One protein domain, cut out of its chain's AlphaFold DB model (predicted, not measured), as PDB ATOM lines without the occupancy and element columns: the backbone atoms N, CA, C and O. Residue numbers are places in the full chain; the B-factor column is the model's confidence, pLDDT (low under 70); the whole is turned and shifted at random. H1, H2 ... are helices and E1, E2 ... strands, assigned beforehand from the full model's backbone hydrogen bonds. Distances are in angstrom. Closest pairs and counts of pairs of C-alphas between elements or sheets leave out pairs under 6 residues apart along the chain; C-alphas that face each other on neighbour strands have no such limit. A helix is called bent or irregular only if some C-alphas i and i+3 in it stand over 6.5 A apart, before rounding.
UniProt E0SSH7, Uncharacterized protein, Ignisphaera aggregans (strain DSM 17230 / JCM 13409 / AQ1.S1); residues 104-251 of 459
ATOM      1  N   TYR A 104     164.270 181.729 120.124       84.75
ATOM      2  CA  TYR A 104     165.096 182.739 120.766       84.75
ATOM      3  C   TYR A 104     165.147 184.056 119.987       84.75
ATOM      4  O   TYR A 104     164.909 184.121 118.776       84.75
ATOM      5  N   VAL A 105     165.465 185.131 120.701       88.06
ATOM      6  CA  VAL A 105     165.500 186.501 120.180       88.06
ATOM      7  C   VAL A 105     166.797 187.158 120.628       88.06
ATOM      8  O   VAL A 105     167.225 186.970 121.764       88.06
ATOM      9  N   SER A 106     167.455 187.893 119.731       90.25
ATOM     10  CA  SER A 106     168.633 188.680 120.123       90.25
ATOM     11  C   SER A 106     168.212 189.844 121.020       90.25
ATOM     12  O   SER A 106     167.102 190.353 120.882       90.25
ATOM     13  N   LEU A 107     169.074 190.300 121.924       91.25
ATOM     14  CA  LEU A 107     168.753 191.426 122.799       91.25
ATOM     15  C   LEU A 107     168.363 192.677 121.998       91.25
ATOM     16  O   LEU A 107     167.404 193.346 122.362       91.25
ATOM     17  N   GLY A 108     169.054 192.957 120.890       89.75
ATOM     18  CA  GLY A 108     168.717 194.072 120.001       89.75
ATOM     19  C   GLY A 108     167.296 193.963 119.444       89.75
ATOM     20  O   GLY A 108     166.513 194.895 119.580       89.75
ATOM     21  N   GLU A 109     166.935 192.797 118.904       89.62
ATOM     22  CA  GLU A 109     165.591 192.534 118.367       89.62
ATOM     23  C   GLU A 109     164.508 192.606 119.458       89.62
ATOM     24  O   GLU A 109     163.434 193.163 119.232       89.62
ATOM     25  N   LEU A 110     164.793 192.088 120.658       91.50
ATOM     26  CA  LEU A 110     163.892 192.189 121.805       91.50
ATOM     27  C   LEU A 110     163.633 193.655 122.158       91.50
ATOM     28  O   LEU A 110     162.478 194.062 122.250       91.50
ATOM     29  N   LEU A 111     164.697 194.437 122.343       92.06
ATOM     30  CA  LEU A 111     164.593 195.847 122.699       92.06
ATOM     31  C   LEU A 111     163.879 196.644 121.602       92.06
ATOM     32  O   LEU A 111     162.993 197.432 121.916       92.06
ATOM     33  N   GLU A 112     164.186 196.393 120.329       89.94
ATOM     34  CA  GLU A 112     163.517 197.027 119.189       89.94
ATOM     35  C   GLU A 112     161.998 196.798 119.228       89.94
ATOM     36  O   GLU A 112     161.225 197.757 119.156       89.94
ATOM     37  N   LYS A 113     161.544 195.547 119.409       90.62
ATOM     38  CA  LYS A 113     160.108 195.231 119.508       90.62
ATOM     39  C   LYS A 113     159.474 195.775 120.782       90.62
ATOM     40  O   LYS A 113     158.364 196.300 120.743       90.62
ATOM     41  N   THR A 114     160.185 195.716 121.906       91.19
ATOM     42  CA  THR A 114     159.713 196.274 123.177       91.19
ATOM     43  C   THR A 114     159.499 197.784 123.083       91.19
ATOM     44  O   THR A 114     158.460 198.273 123.522       91.19
ATOM     45  N   PHE A 115     160.432 198.526 122.489       90.69
ATOM     46  CA  PHE A 115     160.302 199.975 122.329       90.69
ATOM     47  C   PHE A 115     159.323 200.364 121.219       90.69
ATOM     48  O   PHE A 115     158.680 201.402 121.321       90.69
ATOM     49  N   SER A 116     159.105 199.493 120.232       88.56
ATOM     50  CA  SER A 116     158.035 199.656 119.236       88.56
ATOM     51  C   SER A 116     156.628 199.392 119.796       88.56
ATOM     52  O   SER A 116     155.632 199.642 119.117       88.56
ATOM     53  N   THR A 117     156.508 198.871 121.024       86.44
ATOM     54  CA  THR A 117     155.211 198.562 121.631       86.44
ATOM     55  C   THR A 117     154.478 199.846 122.042       86.44
ATOM     56  O   THR A 117     154.963 200.631 122.860       86.44
ATOM     57  N   ASN A 118     153.246 200.024 121.552       83.88
ATOM     58  CA  ASN A 118     152.412 201.182 121.884       83.88
ATOM     59  C   ASN A 118     152.191 201.355 123.399       83.88
ATOM     60  O   ASN A 118     151.849 200.408 124.117       83.88
ATOM     61  N   GLY A 119     152.299 202.603 123.862       83.69
ATOM     62  CA  GLY A 119     152.000 203.000 125.239       83.69
ATOM     63  C   GLY A 119     153.135 202.770 126.238       83.69
ATOM     64  O   GLY A 119     152.870 202.764 127.439       83.69
ATOM     65  N   ILE A 120     154.368 202.543 125.778       88.31
ATOM     66  CA  ILE A 120     155.552 202.586 126.642       88.31
ATOM     67  C   ILE A 120     155.898 204.045 126.984       88.31
ATOM     68  O   ILE A 120     155.897 204.910 126.112       88.31
ATOM     69  N   ASP A 121     156.144 204.334 128.263       90.00
ATOM     70  CA  ASP A 121     156.506 205.677 128.732       90.00
ATOM     71  C   ASP A 121     158.010 205.798 129.022       90.00
ATOM     72  O   ASP A 121     158.721 204.802 129.170       90.00
ATOM     73  N   SER A 122     158.496 207.039 129.135       88.38
ATOM     74  CA  SER A 122     159.916 207.338 129.374       88.38
ATOM     75  C   SER A 122     160.458 206.695 130.663       88.38
ATOM     76  O   SER A 122     161.587 206.203 130.681       88.38
ATOM     77  N   SER A 123     159.639 206.606 131.721       91.75
ATOM     78  CA  SER A 123     160.015 205.923 132.968       91.75
ATOM     79  C   SER A 123     160.289 204.436 132.733       91.75
ATOM     80  O   SER A 123     161.289 203.900 133.206       91.75
ATOM     81  N   THR A 124     159.420 203.771 131.972       92.50
ATOM     82  CA  THR A 124     159.545 202.351 131.632       92.50
ATOM     83  C   THR A 124     160.783 202.106 130.774       92.50
ATOM     84  O   THR A 124     161.500 201.134 131.008       92.50
ATOM     85  N   VAL A 125     161.072 202.995 129.818       91.12
ATOM     86  CA  VAL A 125     162.299 202.913 129.013       91.12
ATOM     87  C   VAL A 125     163.540 203.026 129.895       91.12
ATOM     88  O   VAL A 125     164.445 202.203 129.766       91.12
ATOM     89  N   SER A 126     163.564 203.977 130.837       91.81
ATOM     90  CA  SER A 126     164.682 204.105 131.778       91.81
ATOM     91  C   SER A 126     164.895 202.823 132.578       91.81
ATOM     92  O   SER A 126     166.020 202.346 132.663       91.81
ATOM     93  N   GLU A 127     163.826 202.220 133.107       94.25
ATOM     94  CA  GLU A 127     163.945 200.964 133.851       94.25
ATOM     95  C   GLU A 127     164.503 199.817 132.999       94.25
ATOM     96  O   GLU A 127     165.289 199.020 133.508       94.25
ATOM     97  N   ILE A 128     164.138 199.725 131.716       93.56
ATOM     98  CA  ILE A 128     164.694 198.709 130.809       93.56
ATOM     99  C   ILE A 128     166.190 198.949 130.594       93.56
ATOM    100  O   ILE A 128     166.982 198.012 130.698       93.56
ATOM    101  N   LEU A 129     166.593 200.194 130.328       92.62
ATOM    102  CA  LEU A 129     168.003 200.535 130.149       92.62
ATOM    103  C   LEU A 129     168.815 200.213 131.411       92.62
ATOM    104  O   LEU A 129     169.850 199.558 131.313       92.62
ATOM    105  N   ASP A 130     168.314 200.592 132.588       93.12
ATOM    106  CA  ASP A 130     169.023 200.437 133.860       93.12
ATOM    107  C   ASP A 130     169.069 198.987 134.360       93.12
ATOM    108  O   ASP A 130     170.070 198.576 134.945       93.12
ATOM    109  N   LYS A 131     168.006 198.199 134.150       93.94
ATOM    110  CA  LYS A 131     167.885 196.839 134.715       93.94
ATOM    111  C   LYS A 131     168.230 195.722 133.735       93.94
ATOM    112  O   LYS A 131     168.426 194.587 134.167       93.94
ATOM    113  N   VAL A 132     168.270 196.004 132.432       92.94
ATOM    114  CA  VAL A 132     168.581 195.008 131.392       92.94
ATOM    115  C   VAL A 132     169.872 195.355 130.673       92.94
ATOM    116  O   VAL A 132     170.824 194.584 130.729       92.94
ATOM    117  N   LEU A 133     169.918 196.503 129.994       91.94
ATOM    118  CA  LEU A 133     171.038 196.817 129.110       91.94
ATOM    119  C   LEU A 133     172.308 197.132 129.908       91.94
ATOM    120  O   LEU A 133     173.365 196.576 129.631       91.94
ATOM    121  N   LYS A 134     172.194 197.981 130.928       93.50
ATOM    122  CA  LYS A 134     173.310 198.440 131.755       93.50
ATOM    123  C   LYS A 134     174.093 197.289 132.423       93.50
ATOM    124  O   LYS A 134     175.308 197.258 132.228       93.50
ATOM    125  N   PRO A 135     173.464 196.306 133.106       93.06
ATOM    126  CA  PRO A 135     174.178 195.152 133.663       93.06
ATOM    127  C   PRO A 135     174.945 194.348 132.613       93.06
ATOM    128  O   PRO A 135     176.070 193.941 132.870       93.06
ATOM    129  N   ILE A 136     174.364 194.168 131.422       91.94
ATOM    130  CA  ILE A 136     175.012 193.435 130.328       91.94
ATOM    131  C   ILE A 136     176.220 194.217 129.810       91.94
ATOM    132  O   ILE A 136     177.272 193.635 129.582       91.94
ATOM    133  N   LEU A 137     176.110 195.537 129.642       91.25
ATOM    134  CA  LEU A 137     177.225 196.352 129.153       91.25
ATOM    135  C   LEU A 137     178.396 196.409 130.140       91.25
ATOM    136  O   LEU A 137     179.541 196.427 129.693       91.25
ATOM    137  N   TYR A 138     178.138 196.385 131.449       93.31
ATOM    138  CA  TYR A 138     179.199 196.344 132.463       93.31
ATOM    139  C   TYR A 138     180.069 195.083 132.397       93.31
ATOM    140  O   TYR A 138     181.186 195.092 132.905       93.31
ATOM    141  N   GLU A 139     179.611 194.011 131.744       90.19
ATOM    142  CA  GLU A 139     180.451 192.832 131.500       90.19
ATOM    143  C   GLU A 139     181.541 193.085 130.440       90.19
ATOM    144  O   GLU A 139     182.523 192.345 130.389       90.19
ATOM    145  N   TYR A 140     181.385 194.113 129.593       89.94
ATOM    146  CA  TYR A 140     182.232 194.340 128.413       89.94
ATOM    147  C   TYR A 140     182.885 195.724 128.351       89.94
ATOM    148  O   TYR A 140     183.864 195.892 127.622       89.94
ATOM    149  N   PHE A 141     182.351 196.712 129.068       91.88
ATOM    150  CA  PHE A 141     182.801 198.100 129.012       91.88
ATOM    151  C   PHE A 141     183.094 198.661 130.403       91.88
ATOM    152  O   PHE A 141     182.487 198.264 131.397       91.88
ATOM    153  N   ASP A 142     183.994 199.644 130.440       93.12
ATOM    154  CA  ASP A 142     184.311 200.422 131.636       93.12
ATOM    155  C   ASP A 142     183.097 201.204 132.156       93.12
ATOM    156  O   ASP A 142     182.265 201.685 131.379       93.12
ATOM    157  N   GLU A 143     183.030 201.399 133.476       93.94
ATOM    158  CA  GLU A 143     181.844 201.943 134.148       93.94
ATOM    159  C   GLU A 143     181.435 203.321 133.600       93.94
ATOM    160  O   GLU A 143     180.277 203.542 133.238       93.94
ATOM    161  N   ASN A 144     182.415 204.211 133.417       93.56
ATOM    162  CA  ASN A 144     182.212 205.558 132.878       93.56
ATOM    163  C   ASN A 144     181.634 205.557 131.453       93.56
ATOM    164  O   ASN A 144     180.860 206.449 131.087       93.56
ATOM    165  N   ILE A 145     182.021 204.570 130.639       91.81
ATOM    166  CA  ILE A 145     181.552 204.430 129.256       91.81
ATOM    167  C   ILE A 145     180.101 203.968 129.270       91.81
ATOM    168  O   ILE A 145     179.271 204.551 128.572       91.81
ATOM    169  N   VAL A 146     179.785 202.960 130.088       91.69
ATOM    170  CA  VAL A 146     178.419 202.445 130.231       91.69
ATOM    171  C   VAL A 146     177.482 203.543 130.716       91.69
ATOM    172  O   VAL A 146     176.451 203.773 130.089       91.69
ATOM    173  N   ASP A 147     177.846 204.279 131.765       93.56
ATOM    174  CA  ASP A 147     176.991 205.340 132.303       93.56
ATOM    175  C   ASP A 147     176.783 206.488 131.316       93.56
ATOM    176  O   ASP A 147     175.664 206.989 131.164       93.56
ATOM    177  N   SER A 148     177.831 206.869 130.582       92.94
ATOM    178  CA  SER A 148     177.722 207.868 129.517       92.94
ATOM    179  C   SER A 148     176.814 207.387 128.386       92.94
ATOM    180  O   SER A 148     175.960 208.146 127.928       92.94
ATOM    181  N   CYS A 149     176.948 206.124 127.978       90.06
ATOM    182  CA  CYS A 149     176.114 205.496 126.958       90.06
ATOM    183  C   CYS A 149     174.642 205.449 127.384       90.06
ATOM    184  O   CYS A 149     173.776 205.946 126.666       90.06
ATOM    185  N   ILE A 150     174.348 204.953 128.589       91.50
ATOM    186  CA  ILE A 150     172.983 204.861 129.123       91.50
ATOM    187  C   ILE A 150     172.345 206.247 129.264       91.50
ATOM    188  O   ILE A 150     171.187 206.427 128.884       91.50
ATOM    189  N   ARG A 151     173.091 207.252 129.743       91.94
ATOM    190  CA  ARG A 151     172.599 208.635 129.826       91.94
ATOM    191  C   ARG A 151     172.210 209.176 128.450       91.94
ATOM    192  O   ARG A 151     171.121 209.723 128.304       91.94
ATOM    193  N   ARG A 152     173.071 209.000 127.444       88.31
ATOM    194  CA  ARG A 152     172.803 209.445 126.067       88.31
ATOM    195  C   ARG A 152     171.617 208.710 125.452       88.31
ATOM    196  O   ARG A 152     170.742 209.350 124.878       88.31
ATOM    197  N   LEU A 153     171.533 207.394 125.634       86.69
ATOM    198  CA  LEU A 153     170.378 206.611 125.197       86.69
ATOM    199  C   LEU A 153     169.088 207.096 125.862       86.69
ATOM    200  O   LEU A 153     168.067 207.159 125.192       86.69
ATOM    201  N   ARG A 154     169.122 207.497 127.139       86.94
ATOM    202  CA  ARG A 154     167.961 208.067 127.839       86.94
ATOM    203  C   ARG A 154     167.547 209.431 127.275       86.94
ATOM    204  O   ARG A 154     166.356 209.668 127.110       86.94
ATOM    205  N   GLU A 155     168.508 210.302 126.967       85.06
ATOM    206  CA  GLU A 155     168.249 211.593 126.306       85.06
ATOM    207  C   GLU A 155     167.579 211.388 124.942       85.06
ATOM    208  O   GLU A 155     166.597 212.057 124.631       85.06
ATOM    209  N   LYS A 156     168.062 210.411 124.163       79.62
ATOM    210  CA  LYS A 156     167.485 210.043 122.863       79.62
ATOM    211  C   LYS A 156     166.140 209.324 123.001       79.62
ATOM    212  O   LYS A 156     165.256 209.569 122.200       79.62
ATOM    213  N   ALA A 157     165.943 208.510 124.039       69.44
ATOM    214  CA  ALA A 157     164.716 207.753 124.303       69.44
ATOM    215  C   ALA A 157     163.465 208.605 124.557       69.44
ATOM    216  O   ALA A 157     162.355 208.073 124.518       69.44
ATOM    217  N   ILE A 158     163.623 209.907 124.824       75.56
ATOM    218  CA  ILE A 158     162.498 210.853 124.819       75.56
ATOM    219  C   ILE A 158     161.794 210.816 123.448       75.56
ATOM    220  O   ILE A 158     160.569 210.910 123.396       75.56
ATOM    221  N   ASP A 159     162.547 210.580 122.369       77.12
ATOM    222  CA  ASP A 159     162.039 210.159 121.066       77.12
ATOM    223  C   ASP A 159     162.336 208.666 120.847       77.12
ATOM    224  O   ASP A 159     163.419 208.246 120.439       77.12
ATOM    225  N   ILE A 160     161.344 207.822 121.132       73.69
ATOM    226  CA  ILE A 160     161.442 206.362 120.989       73.69
ATOM    227  C   ILE A 160     161.926 205.946 119.585       73.69
ATOM    228  O   ILE A 160     162.626 204.939 119.457       73.69
ATOM    229  N   ASN A 161     161.608 206.717 118.537       78.31
ATOM    230  CA  ASN A 161     162.046 206.400 117.175       78.31
ATOM    231  C   ASN A 161     163.560 206.549 117.014       78.31
ATOM    232  O   ASN A 161     164.183 205.740 116.327       78.31
ATOM    233  N   ASP A 162     164.158 207.545 117.670       80.00
ATOM    234  CA  ASP A 162     165.607 207.710 117.678       80.00
ATOM    235  C   ASP A 162     166.269 206.555 118.423       80.00
ATOM    236  O   ASP A 162     167.220 205.966 117.914       80.00
ATOM    237  N   LEU A 163     165.722 206.139 119.570       79.19
ATOM    238  CA  LEU A 163     166.234 204.973 120.295       79.19
ATOM    239  C   LEU A 163     166.231 203.705 119.426       79.19
ATOM    240  O   LEU A 163     167.214 202.968 119.423       79.19
ATOM    241  N   ILE A 164     165.165 203.469 118.654       75.75
ATOM    242  CA  ILE A 164     165.089 202.344 117.711       75.75
ATOM    243  C   ILE A 164     166.197 202.431 116.650       75.75
ATOM    244  O   ILE A 164     166.811 201.411 116.343       75.75
ATOM    245  N   ARG A 165     166.519 203.627 116.134       79.81
ATOM    246  CA  ARG A 165     167.636 203.814 115.186       79.81
ATOM    247  C   ARG A 165     168.981 203.434 115.805       79.81
ATOM    248  O   ARG A 165     169.735 202.690 115.184       79.81
ATOM    249  N   TYR A 166     169.249 203.869 117.039       76.00
ATOM    250  CA  TYR A 166     170.490 203.538 117.759       76.00
ATOM    251  C   TYR A 166     170.568 202.071 118.206       76.00
ATOM    252  O   TYR A 166     171.653 201.524 118.357       76.00
ATOM    253  N   LEU A 167     169.438 201.407 118.438       75.56
ATOM    254  CA  LEU A 167     169.421 199.965 118.703       75.56
ATOM    255  C   LEU A 167     169.478 199.138 117.411       75.56
ATOM    256  O   LEU A 167     169.810 197.951 117.444       75.56
ATOM    257  N   GLY A 168     169.183 199.773 116.276       62.62
ATOM    258  CA  GLY A 168     169.308 199.216 114.942       62.62
ATOM    259  C   GLY A 168     170.761 198.996 114.506       62.62
ATOM    260  O   GLY A 168     171.730 199.432 115.123       62.62
ATOM    261  N   ARG A 169     170.931 198.299 113.379       62.50
ATOM    262  CA  ARG A 169     172.250 197.968 112.796       62.50
ATOM    263  C   ARG A 169     172.879 199.116 111.985       62.50
ATOM    264  O   ARG A 169     173.796 198.867 111.206       62.50
ATOM    265  N   GLY A 170     172.370 200.339 112.125       64.31
ATOM    266  CA  GLY A 170     172.776 201.513 111.348       64.31
ATOM    267  C   GLY A 170     174.039 202.203 111.875       64.31
ATOM    268  O   GLY A 170     174.600 201.811 112.903       64.31
ATOM    269  N   THR A 171     174.529 203.210 111.146       74.12
ATOM    270  CA  THR A 171     175.745 203.990 111.452       74.12
ATOM    271  C   THR A 171     175.609 204.892 112.682       74.12
ATOM    272  O   THR A 171     176.623 205.279 113.251       74.12
ATOM    273  N   GLU A 172     174.391 205.148 113.146       81.69
ATOM    274  CA  GLU A 172     174.037 206.045 114.250       81.69
ATOM    275  C   GLU A 172     174.676 205.618 115.585       81.69
ATOM    276  O   GLU A 172     175.043 206.451 116.407       81.69
ATOM    277  N   VAL A 173     174.917 204.318 115.795       82.25
ATOM    278  CA  VAL A 173     175.649 203.821 116.980       82.25
ATOM    279  C   VAL A 173     177.071 204.385 117.055       82.25
ATOM    280  O   VAL A 173     177.600 204.583 118.145       82.25
ATOM    281  N   ILE A 174     177.697 204.658 115.907       84.06
ATOM    282  CA  ILE A 174     179.037 205.252 115.867       84.06
ATOM    283  C   ILE A 174     178.970 206.686 116.386       84.06
ATOM    284  O   ILE A 174     179.796 207.046 117.211       84.06
ATOM    285  N   GLU A 175     177.957 207.462 115.988       85.38
ATOM    286  CA  GLU A 175     177.748 208.831 116.484       85.38
ATOM    287  C   GLU A 175     177.554 208.849 118.005       85.38
ATOM    288  O   GLU A 175     178.146 209.671 118.701       85.38
ATOM    289  N   LEU A 176     176.796 207.883 118.542       85.56
ATOM    290  CA  LEU A 176     176.609 207.731 119.986       85.56
ATOM    291  C   LEU A 176     177.945 207.578 120.727       85.56
ATOM    292  O   LEU A 176     178.150 208.227 121.753       85.56
ATOM    293  N   PHE A 177     178.845 206.722 120.234       87.12
ATOM    294  CA  PHE A 177     180.148 206.508 120.870       87.12
ATOM    295  C   PHE A 177     181.173 207.598 120.540       87.12
ATOM    296  O   PHE A 177     182.035 207.875 121.377       87.12
ATOM    297  N   ASP A 178     181.060 208.254 119.386       88.25
ATOM    298  CA  ASP A 178     181.894 209.400 119.012       88.25
ATOM    299  C   ASP A 178     181.662 210.570 119.976       88.25
ATOM    300  O   ASP A 178     182.609 211.135 120.523       88.25
ATOM    301  N   GLU A 179     180.401 210.827 120.341       87.75
ATOM    302  CA  GLU A 179     180.043 211.818 121.361       87.75
ATOM    303  C   GLU A 179     180.593 211.501 122.767       87.75
ATOM    304  O   GLU A 179     180.676 212.404 123.612       87.75
ATOM    305  N   ILE A 180     180.923 210.235 123.052       88.88
ATOM    306  CA  ILE A 180     181.404 209.771 124.362       88.88
ATOM    307  C   ILE A 180     182.932 209.809 124.421       88.88
ATOM    308  O   ILE A 180     183.492 210.357 125.370       88.88
ATOM    309  N   VAL A 181     183.600 209.225 123.425       90.19
ATOM    310  CA  VAL A 181     185.055 209.011 123.448       90.19
ATOM    311  C   VAL A 181     185.819 210.113 122.711       90.19
ATOM    312  O   VAL A 181     186.971 210.373 123.051       90.19
ATOM    313  N   LYS A 182     185.176 210.816 121.765       89.88
ATOM    314  CA  LYS A 182     185.777 211.873 120.928       89.88
ATOM    315  C   LYS A 182     186.997 211.405 120.126       89.88
ATOM    316  O   LYS A 182     187.911 212.184 119.864       89.88
ATOM    317  N   ASP A 183     187.002 210.129 119.765       91.94
ATOM    318  CA  ASP A 183     187.978 209.494 118.885       91.94
ATOM    319  C   ASP A 183     187.219 208.539 117.964       91.94
ATOM    320  O   ASP A 183     186.608 207.572 118.427       91.94
ATOM    321  N   GLU A 184     187.259 208.812 116.662       89.50
ATOM    322  CA  GLU A 184     186.462 208.091 115.673       89.50
ATOM    323  C   GLU A 184     186.839 206.599 115.587       89.50
ATOM    324  O   GLU A 184     185.974 205.736 115.412       89.50
ATOM    325  N   ALA A 185     188.125 206.260 115.730       88.69
ATOM    326  CA  ALA A 185     188.592 204.878 115.633       88.69
ATOM    327  C   ALA A 185     188.150 204.058 116.854       88.69
ATOM    328  O   ALA A 185     187.693 202.915 116.718       88.69
ATOM    329  N   ILE A 186     188.228 204.654 118.048       88.75
ATOM    330  CA  ILE A 186     187.751 204.015 119.280       88.75
ATOM    331  C   ILE A 186     186.220 203.928 119.276       88.75
ATOM    332  O   ILE A 186     185.667 202.875 119.598       88.75
ATOM    333  N   ALA A 187     185.528 204.982 118.838       88.06
ATOM    334  CA  ALA A 187     184.073 205.010 118.737       88.06
ATOM    335  C   ALA A 187     183.532 203.908 117.819       88.06
ATOM    336  O   ALA A 187     182.601 203.194 118.195       88.06
ATOM    337  N   ARG A 188     184.156 203.703 116.650       89.31
ATOM    338  CA  ARG A 188     183.828 202.589 115.744       89.31
ATOM    339  C   ARG A 188     183.999 201.234 116.430       89.31
ATOM    340  O   ARG A 188     183.099 200.402 116.360       89.31
ATOM    341  N   THR A 189     185.104 201.044 117.148       90.50
ATOM    342  CA  THR A 189     185.383 199.796 117.876       90.50
ATOM    343  C   THR A 189     184.312 199.512 118.933       90.50
ATOM    344  O   THR A 189     183.779 198.403 118.997       90.50
ATOM    345  N   TYR A 190     183.940 200.510 119.737       90.88
ATOM    346  CA  TYR A 190     182.892 200.353 120.747       90.88
ATOM    347  C   TYR A 190     181.504 200.169 120.146       90.88
ATOM    348  O   TYR A 190     180.743 199.337 120.641       90.88
ATOM    349  N   ALA A 191     181.187 200.860 119.050       88.94
ATOM    350  CA  ALA A 191     179.945 200.644 118.322       88.94
ATOM    351  C   ALA A 191     179.840 199.200 117.806       88.94
ATOM    352  O   ALA A 191     178.790 198.569 117.943       88.94
ATOM    353  N   ASP A 192     180.925 198.636 117.275       89.06
ATOM    354  CA  ASP A 192     180.954 197.249 116.803       89.06
ATOM    355  C   ASP A 192     180.848 196.238 117.950       89.06
ATOM    356  O   ASP A 192     180.118 195.245 117.834       89.06
ATOM    357  N   MET A 193     181.496 196.503 119.088       89.75
ATOM    358  CA  MET A 193     181.315 195.707 120.307       89.75
ATOM    359  C   MET A 193     179.864 195.757 120.795       89.75
ATOM    360  O   MET A 193     179.266 194.711 121.043       89.75
ATOM    361  N   PHE A 194     179.266 196.946 120.865       90.62
ATOM    362  CA  PHE A 194     177.883 197.147 121.289       90.62
ATOM    363  C   PHE A 194     176.901 196.397 120.381       90.62
ATOM    364  O   PHE A 194     176.072 195.623 120.863       90.62
ATOM    365  N   ARG A 195     177.052 196.524 119.056       88.62
ATOM    366  CA  ARG A 195     176.274 195.746 118.079       88.62
ATOM    367  C   ARG A 195     176.474 194.248 118.268       88.62
ATOM    368  O   ARG A 195     175.515 193.484 118.169       88.62
ATOM    369  N   THR A 196     177.705 193.809 118.515       89.31
ATOM    370  CA  THR A 196     178.008 192.392 118.735       89.31
ATOM    371  C   THR A 196     177.288 191.872 119.973       89.31
ATOM    372  O   THR A 196     176.662 190.819 119.896       89.31
ATOM    373  N   ILE A 197     177.298 192.626 121.073       90.62
ATOM    374  CA  ILE A 197     176.585 192.286 122.309       90.62
ATOM    375  C   ILE A 197     175.080 192.201 122.047       90.62
ATOM    376  O   ILE A 197     174.477 191.169 122.334       90.62
ATOM    377  N   LEU A 198     174.478 193.217 121.420       89.88
ATOM    378  CA  LEU A 198     173.040 193.217 121.125       89.88
ATOM    379  C   LEU A 198     172.608 192.051 120.226       89.88
ATOM    380  O   LEU A 198     171.525 191.501 120.415       89.88
ATOM    381  N   ASN A 199     173.437 191.663 119.253       87.62
ATOM    382  CA  ASN A 199     173.107 190.579 118.325       87.62
ATOM    383  C   ASN A 199     173.413 189.183 118.890       87.62
ATOM    384  O   ASN A 199     172.743 188.225 118.510       87.62
ATOM    385  N   ARG A 200     174.430 189.045 119.752       87.44
ATOM    386  CA  ARG A 200     174.869 187.745 120.288       87.44
ATOM    387  C   ARG A 200     174.269 187.401 121.640       87.44
ATOM    388  O   ARG A 200     174.206 186.220 121.963       87.44
ATOM    389  N   TYR A 201     173.843 188.387 122.425       88.94
ATOM    390  CA  TYR A 201     173.131 188.113 123.663       88.94
ATOM    391  C   TYR A 201     171.720 187.636 123.322       88.94
ATOM    392  O   TYR A 201     170.952 188.346 122.673       88.94
ATOM    393  N   VAL A 202     171.390 186.412 123.725       87.38
ATOM    394  CA  VAL A 202     170.157 185.732 123.330       87.38
ATOM    395  C   VAL A 202     169.207 185.618 124.515       87.38
ATOM    396  O   VAL A 202     169.576 185.120 125.575       87.38
ATOM    397  N   VAL A 203     167.956 186.022 124.302       87.19
ATOM    398  CA  VAL A 203     166.851 185.877 125.251       87.19
ATOM    399  C   VAL A 203     165.912 184.766 124.785       87.19
ATOM    400  O   VAL A 203     165.611 184.620 123.598       87.19
ATOM    401  N   ASN A 204     165.464 183.963 125.745       81.44
ATOM    402  CA  ASN A 204     164.760 182.709 125.533       81.44
ATOM    403  C   ASN A 204     163.366 182.737 126.189       81.44
ATOM    404  O   ASN A 204     163.149 183.406 127.197       81.44
ATOM    405  N   ILE A 205     162.413 182.002 125.611       77.88
ATOM    406  CA  ILE A 205     161.019 181.928 126.076       77.88
ATOM    407  C   ILE A 205     160.787 180.956 127.251       77.88
ATOM    408  O   ILE A 205     159.914 181.176 128.090       77.88
ATOM    409  N   ASN A 206     161.545 179.864 127.321       78.00
ATOM    410  CA  ASN A 206     161.378 178.776 128.284       78.00
ATOM    411  C   ASN A 206     162.256 178.919 129.534       78.00
ATOM    412  O   ASN A 206     161.946 178.306 130.561       78.00
ATOM    413  N   SER A 207     163.317 179.728 129.476       86.12
ATOM    414  CA  SER A 207     164.205 180.018 130.604       86.12
ATOM    415  C   SER A 207     164.583 181.499 130.646       86.12
ATOM    416  O   SER A 207     165.029 182.066 129.651       86.12
ATOM    417  N   CYS A 208     164.397 182.131 131.806       86.88
ATOM    418  CA  CYS A 208     164.887 183.485 132.034       86.88
ATOM    419  C   CYS A 208     166.408 183.497 132.210       86.88
ATOM    420  O   CYS A 208     167.008 182.492 132.608       86.88
ATOM    421  N   ASP A 209     167.023 184.657 131.990       84.38
ATOM    422  CA  ASP A 209     168.392 184.862 132.436       84.38
ATOM    423  C   ASP A 209     168.412 185.148 133.936       84.38
ATOM    424  O   ASP A 209     167.868 186.152 134.383       84.38
ATOM    425  N   SER A 210     168.957 184.208 134.714       76.75
ATOM    426  CA  SER A 210     169.016 184.283 136.174       76.75
ATOM    427  C   SER A 210     170.082 185.262 136.683       76.75
ATOM    428  O   SER A 210     170.034 185.628 137.857       76.75
ATOM    429  N   VAL A 211     171.007 185.697 135.821       79.25
ATOM    430  CA  VAL A 211     172.114 186.603 136.155       79.25
ATOM    431  C   VAL A 211     171.700 188.059 135.948       79.25
ATOM    432  O   VAL A 211     172.009 188.914 136.776       79.25
ATOM    433  N   VAL A 212     170.950 188.346 134.882       83.94
ATOM    434  CA  VAL A 212     170.496 189.708 134.568       83.94
ATOM    435  C   VAL A 212     169.149 189.990 135.229       83.94
ATOM    436  O   VAL A 212     168.109 189.551 134.743       83.94
ATOM    437  N   GLU A 213     169.149 190.772 136.316       80.69
ATOM    438  CA  GLU A 213     167.967 191.075 137.147       80.69
ATOM    439  C   GLU A 213     166.712 191.455 136.334       80.69
ATOM    440  O   GLU A 213     165.601 190.962 136.591       80.69
ATOM    441  N   GLY A 214     166.881 192.309 135.318       83.62
ATOM    442  CA  GLY A 214     165.790 192.762 134.459       83.62
ATOM    443  C   GLY A 214     165.160 191.660 133.600       83.62
ATOM    444  O   GLY A 214     164.003 191.803 133.206       83.62
ATOM    445  N   LEU A 215     165.863 190.547 133.367       86.56
ATOM    446  CA  LEU A 215     165.396 189.397 132.584       86.56
ATOM    447  C   LEU A 215     164.891 188.227 133.445       86.56
ATOM    448  O   LEU A 215     164.200 187.353 132.920       86.56
ATOM    449  N   VAL A 216     165.158 188.213 134.757       88.94
ATOM    450  CA  VAL A 216     164.648 187.182 135.684       88.94
ATOM    451  C   VAL A 216     163.112 187.234 135.759       88.94
ATOM    452  O   VAL A 216     162.522 188.312 135.764       88.94
ATOM    453  N   CYS A 217     162.410 186.103 135.885       90.19
ATOM    454  CA  CYS A 217     160.975 186.143 136.212       90.19
ATOM    455  C   CYS A 217     160.739 186.691 137.633       90.19
ATOM    456  O   CYS A 217     161.453 186.328 138.557       90.19
ATOM    457  N   THR A 218     159.721 187.524 137.843       90.56
ATOM    458  CA  THR A 218     159.380 188.124 139.146       90.56
ATOM    459  C   THR A 218     157.873 188.318 139.269       90.56
ATOM    460  O   THR A 218     157.220 188.658 138.282       90.56
ATOM    461  N   MET A 219     157.326 188.139 140.471       88.06
ATOM    462  CA  MET A 219     155.899 188.299 140.759       88.06
ATOM    463  C   MET A 219     155.675 189.278 141.931       88.06
ATOM    464  O   MET A 219     156.356 189.148 142.945       88.06
ATOM    465  N   PRO A 220     154.730 190.238 141.839       90.62
ATOM    466  CA  PRO A 220     153.944 190.590 140.652       90.62
ATOM    467  C   PRO A 220     154.838 191.091 139.504       90.62
ATOM    468  O   PRO A 220     155.958 191.535 139.739       90.62
ATOM    469  N   ILE A 221     154.355 190.991 138.260       90.19
ATOM    470  CA  ILE A 221     155.131 191.378 137.072       90.19
ATOM    471  C   ILE A 221     155.312 192.906 137.066       90.19
ATOM    472  O   ILE A 221     154.312 193.619 136.947       90.19
ATOM    473  N   PRO A 222     156.549 193.433 137.161       91.56
ATOM    474  CA  PRO A 222     156.792 194.867 137.051       91.56
ATOM    475  C   PRO A 222     156.398 195.394 135.668       91.56
ATOM    476  O   PRO A 222     156.525 194.681 134.669       91.56
ATOM    477  N   LYS A 223     155.998 196.671 135.592       92.50
ATOM    478  CA  LYS A 223     155.543 197.305 134.343       92.50
ATOM    479  C   LYS A 223     156.541 197.115 133.196       92.50
ATOM    480  O   LYS A 223     156.149 196.655 132.131       92.50
ATOM    481  N   TYR A 224     157.829 197.371 133.417       92.62
ATOM    482  CA  TYR A 224     158.853 197.211 132.378       92.62
ATOM    483  C   TYR A 224     158.999 195.766 131.871       92.62
ATOM    484  O   TYR A 224     159.150 195.550 130.669       92.62
ATOM    485  N   LYS A 225     158.854 194.760 132.748       91.25
ATOM    486  CA  LYS A 225     158.898 193.346 132.340       91.25
ATOM    487  C   LYS A 225     157.700 192.956 131.494       91.25
ATOM    488  O   LYS A 225     157.839 192.122 130.609       91.25
ATOM    489  N   PHE A 226     156.542 193.567 131.720       90.00
ATOM    490  CA  PHE A 226     155.381 193.340 130.868       90.00
ATOM    491  C   PHE A 226     155.646 193.764 129.413       90.00
ATOM    492  O   PHE A 226     155.309 193.015 128.497       90.00
ATOM    493  N   TYR A 227     156.310 194.904 129.189       91.62
ATOM    494  CA  TYR A 227     156.706 195.333 127.838       91.62
ATOM    495  C   TYR A 227     157.835 194.475 127.249       91.62
ATOM    496  O   TYR A 227     157.812 194.189 126.054       91.62
ATOM    497  N   LEU A 228     158.776 193.993 128.069       90.69
ATOM    498  CA  LEU A 228     159.783 193.022 127.616       90.69
ATOM    499  C   LEU A 228     159.136 191.712 127.157       90.69
ATOM    500  O   LEU A 228     159.442 191.217 126.078       90.69
ATOM    501  N   VAL A 229     158.184 191.175 127.926       88.25
ATOM    502  CA  VAL A 229     157.446 189.966 127.534       88.25
ATOM    503  C   VAL A 229     156.653 190.214 126.250       88.25
ATOM    504  O   VAL A 229     156.695 189.376 125.356       88.25
ATOM    505  N   LYS A 230     155.978 191.362 126.109       87.62
ATOM    506  CA  LYS A 230     155.285 191.727 124.860       87.62
ATOM    507  C   LYS A 230     156.230 191.800 123.662       87.62
ATOM    508  O   LYS A 230     155.951 191.162 122.650       87.62
ATOM    509  N   GLY A 231     157.355 192.502 123.794       89.25
ATOM    510  CA  GLY A 231     158.360 192.590 122.735       89.25
ATOM    511  C   GLY A 231     158.916 191.219 122.351       89.25
ATOM    512  O   GLY A 231     159.064 190.928 121.168       89.25
ATOM    513  N   LEU A 232     159.118 190.326 123.328       87.88
ATOM    514  CA  LEU A 232     159.531 188.945 123.074       87.88
ATOM    515  C   LEU A 232     158.481 188.168 122.260       87.88
ATOM    516  O   LEU A 232     158.843 187.476 121.309       87.88
ATOM    517  N   VAL A 233     157.188 188.296 122.597       85.00
ATOM    518  CA  VAL A 233     156.085 187.700 121.815       85.00
ATOM    519  C   VAL A 233     156.123 188.194 120.373       85.00
ATOM    520  O   VAL A 233     156.022 187.398 119.441       85.00
ATOM    521  N   GLU A 234     156.243 189.506 120.182       86.81
ATOM    522  CA  GLU A 234     156.221 190.131 118.861       86.81
ATOM    523  C   GLU A 234     157.426 189.718 118.011       86.81
ATOM    524  O   GLU A 234     157.249 189.333 116.855       86.81
ATOM    525  N   ALA A 235     158.624 189.704 118.598       87.00
ATOM    526  CA  ALA A 235     159.848 189.269 117.932       87.00
ATOM    527  C   ALA A 235     159.769 187.804 117.478       87.00
ATOM    528  O   ALA A 235     160.105 187.465 116.341       87.00
ATOM    529  N   LEU A 236     159.255 186.915 118.330       83.94
ATOM    530  CA  LEU A 236     159.123 185.508 117.963       83.94
ATOM    531  C   LEU A 236     158.034 185.275 116.904       83.94
ATOM    532  O   LEU A 236     158.212 184.435 116.019       83.94
ATOM    533  N   ARG A 237     156.934 186.041 116.933       83.06
ATOM    534  CA  ARG A 237     155.908 185.999 115.875       83.06
ATOM    535  C   ARG A 237     156.482 186.394 114.516       83.06
ATOM    536  O   ARG A 237     156.150 185.747 113.523       83.06
ATOM    537  N   SER A 238     157.374 187.389 114.459       79.44
ATOM    538  CA  SER A 238     158.041 187.758 113.202       79.44
ATOM    539  C   SER A 238     158.955 186.667 112.634       79.44
ATOM    540  O   SER A 238     159.221 186.681 111.436       79.44
ATOM    541  N   LYS A 239     159.371 185.682 113.441       76.62
ATOM    542  CA  LYS A 239     160.166 184.521 112.997       76.62
ATOM    543  C   LYS A 239     159.326 183.322 112.543       76.62
ATOM    544  O   LYS A 239     159.863 182.230 112.384       76.62
ATOM    545  N   SER A 240     158.013 183.495 112.366       64.62
ATOM    546  CA  SER A 240     157.081 182.405 112.029       64.62
ATOM    547  C   SER A 240     157.073 181.255 113.048       64.62
ATOM    548  O   SER A 240     156.655 180.143 112.726       64.62
ATOM    549  N   CYS A 241     157.496 181.503 114.293       62.34
ATOM    550  CA  CYS A 241     157.314 180.535 115.364       62.34
ATOM    551  C   CYS A 241     155.825 180.455 115.722       62.34
ATOM    552  O   CYS A 241     155.222 181.447 116.138       62.34
ATOM    553  N   THR A 242     155.237 179.261 115.616       56.28
ATOM    554  CA  THR A 242     153.926 178.951 116.196       56.28
ATOM    555  C   THR A 242     154.052 178.947 117.716       56.28
ATOM    556  O   THR A 242     154.389 177.945 118.348       56.28
ATOM    557  N   ILE A 243     153.869 180.119 118.316       59.69
ATOM    558  CA  ILE A 243     153.789 180.270 119.765       59.69
ATOM    559  C   ILE A 243     152.334 180.518 120.096       59.69
ATOM    560  O   ILE A 243     151.837 181.637 119.963       59.69
ATOM    561  N   ASP A 244     151.675 179.456 120.544       52.91
ATOM    562  CA  ASP A 244     150.286 179.533 120.978       52.91
ATOM    563  C   ASP A 244     150.165 180.392 122.244       52.91
ATOM    564  O   ASP A 244     149.183 181.111 122.385       52.91
ATOM    565  N   ASN A 245     151.179 180.375 123.131       59.25
ATOM    566  CA  ASN A 245     151.324 181.271 124.286       59.25
ATOM    567  C   ASN A 245     152.756 181.272 124.861       59.25
ATOM    568  O   ASN A 245     153.389 180.221 124.963       59.25
ATOM    569  N   ILE A 246     153.240 182.436 125.318       68.25
ATOM    570  CA  ILE A 246     154.420 182.523 126.198       68.25
ATOM    571  C   ILE A 246     153.985 182.209 127.627       68.25
ATOM    572  O   ILE A 246     153.084 182.853 128.163       68.25
ATOM    573  N   GLU A 247     154.627 181.230 128.261       75.38
ATOM    574  CA  GLU A 247     154.380 180.936 129.671       75.38
ATOM    575  C   GLU A 247     155.171 181.884 130.574       75.38
ATOM    576  O   GLU A 247     156.399 181.928 130.524       75.38
ATOM    577  N   TYR A 248     154.459 182.609 131.441       81.25
ATOM    578  CA  TYR A 248     155.053 183.368 132.535       81.25
ATOM    579  C   TYR A 248     154.481 182.902 133.884       81.25
ATOM    580  O   TYR A 248     153.256 182.832 134.019       81.25
ATOM    581  N   PRO A 249     155.318 182.617 134.900       88.50
ATOM    582  CA  PRO A 249     156.783 182.576 134.845       88.50
ATOM    583  C   PRO A 249     157.299 181.435 133.947       88.50
ATOM    584  O   PRO A 249     156.560 180.499 133.641       88.50
ATOM    585  N   CYS A 250     158.566 181.519 133.529       88.06
ATOM    586  CA  CYS A 250     159.183 180.515 132.660       88.06
ATOM    587  C   CYS A 250     159.199 179.117 133.311       88.06
ATOM    588  O   CYS A 250     159.059 178.982 134.532       88.06
ATOM    589  N   ARG A 251     159.423 178.063 132.514       87.94
ATOM    590  CA  ARG A 251     159.368 176.661 132.978       87.94
ATOM    591  C   ARG A 251     160.297 176.395 134.163       87.94
ATOM    592  O   ARG A 251     159.891 175.765 135.134       87.94
TER     593      ARG A 251
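What this domain is: This is residues 104 to 251 of the 459 residues of an uncharacterized protein of Ignisphaera aggregans (strain DSM 17230 / JCM 13409 / AQ1.S1) (UniProt E0SSH7). What does the model look like? It is an elongated helical body with the short helix H1 in the middle: H7 crosses H1, H4 runs beside it, and H6 meets it nearly at right angles. The hairpin of H2 and H3 covers one side, H5 folds back on H6 at one end of the body, and a tiny ribbon pairs E1, just before H1, with E2, just after H6. What is printed, and how large is it? The printed part has 148 residues, with seven named helices and two antiparallel strands in the order E1 H1 H2 H3 H4 H5 H6 E2 H7, and its class is mostly helix. It is compact, with a radius of gyration of the C-alphas of 15.1 A, and spans 48 by 30 by 27 A.

Where its parts are: Where are the strands? E1 is residues 104 to 106, from C-alpha 104 at (165.096, 182.739, 120.766), and E2 is residues 202 to 204. Where are the helices? H1 is residues 107 to 115, H4 160 to 167 and H5 172 to 181; H2, 122 to 138, is 22.4 A long, and H3, 143 to 157, is 20.6 A. H6, residues 184 to 200, is 23.9 A long from C-alpha 184 at (186.462, 208.091, 115.673), and H7, residues 223 to 238, is 23.3 A long and ends with C-alpha 238 at (158.041, 187.758, 113.202). H2 has a kink of 29 degrees near residue 129 and is neither bent nor irregular, but only just: C-alphas 131 and 134 are 6.4 A apart.

How they stand to each other: How do the strands pair? E1 and E2 are antiparallel at 147 degrees, with N 105 and O 203 within hydrogen-bond range at 2.9 A. What touches H1? Its closest C-alphas to H7 are Thr 114 and Gly 231, 3.9 A, at a steep tilt of 69 degrees, only just short of about perpendicular; to H4, Glu 112 and Ile 164, 5.7 A. H6 touches H1 with residues 195 to 200 alone, the closest C-alphas being Leu 198 and Gly 108, 4.5 A. What of the others? The hairpin H2 and H3 is closest at C-alphas Leu 137 and Val 146, 6.3 A; H5 touches H6, closest at C-alphas Phe 177 and Ala 187, 4.7 A, while H6 and H7 are apart. Every O i to N i+4 pair is within hydrogen-bond range in H1, H3, H4, H6 and H7, against 10 of 13 in H2 and 5 of 6 in H5.

The domain as a whole: How far does it reach? The two C-alphas farthest apart, Asp 183 and Asp 244, are 48.2 A apart. Is anything cut or long? The printed part has no cut, and the link from E2 to H7, residues 205 to 222, is long. Where is confidence low? Residues 157, 168 to 170 and 240 to 246 are under 70 in pLDDT.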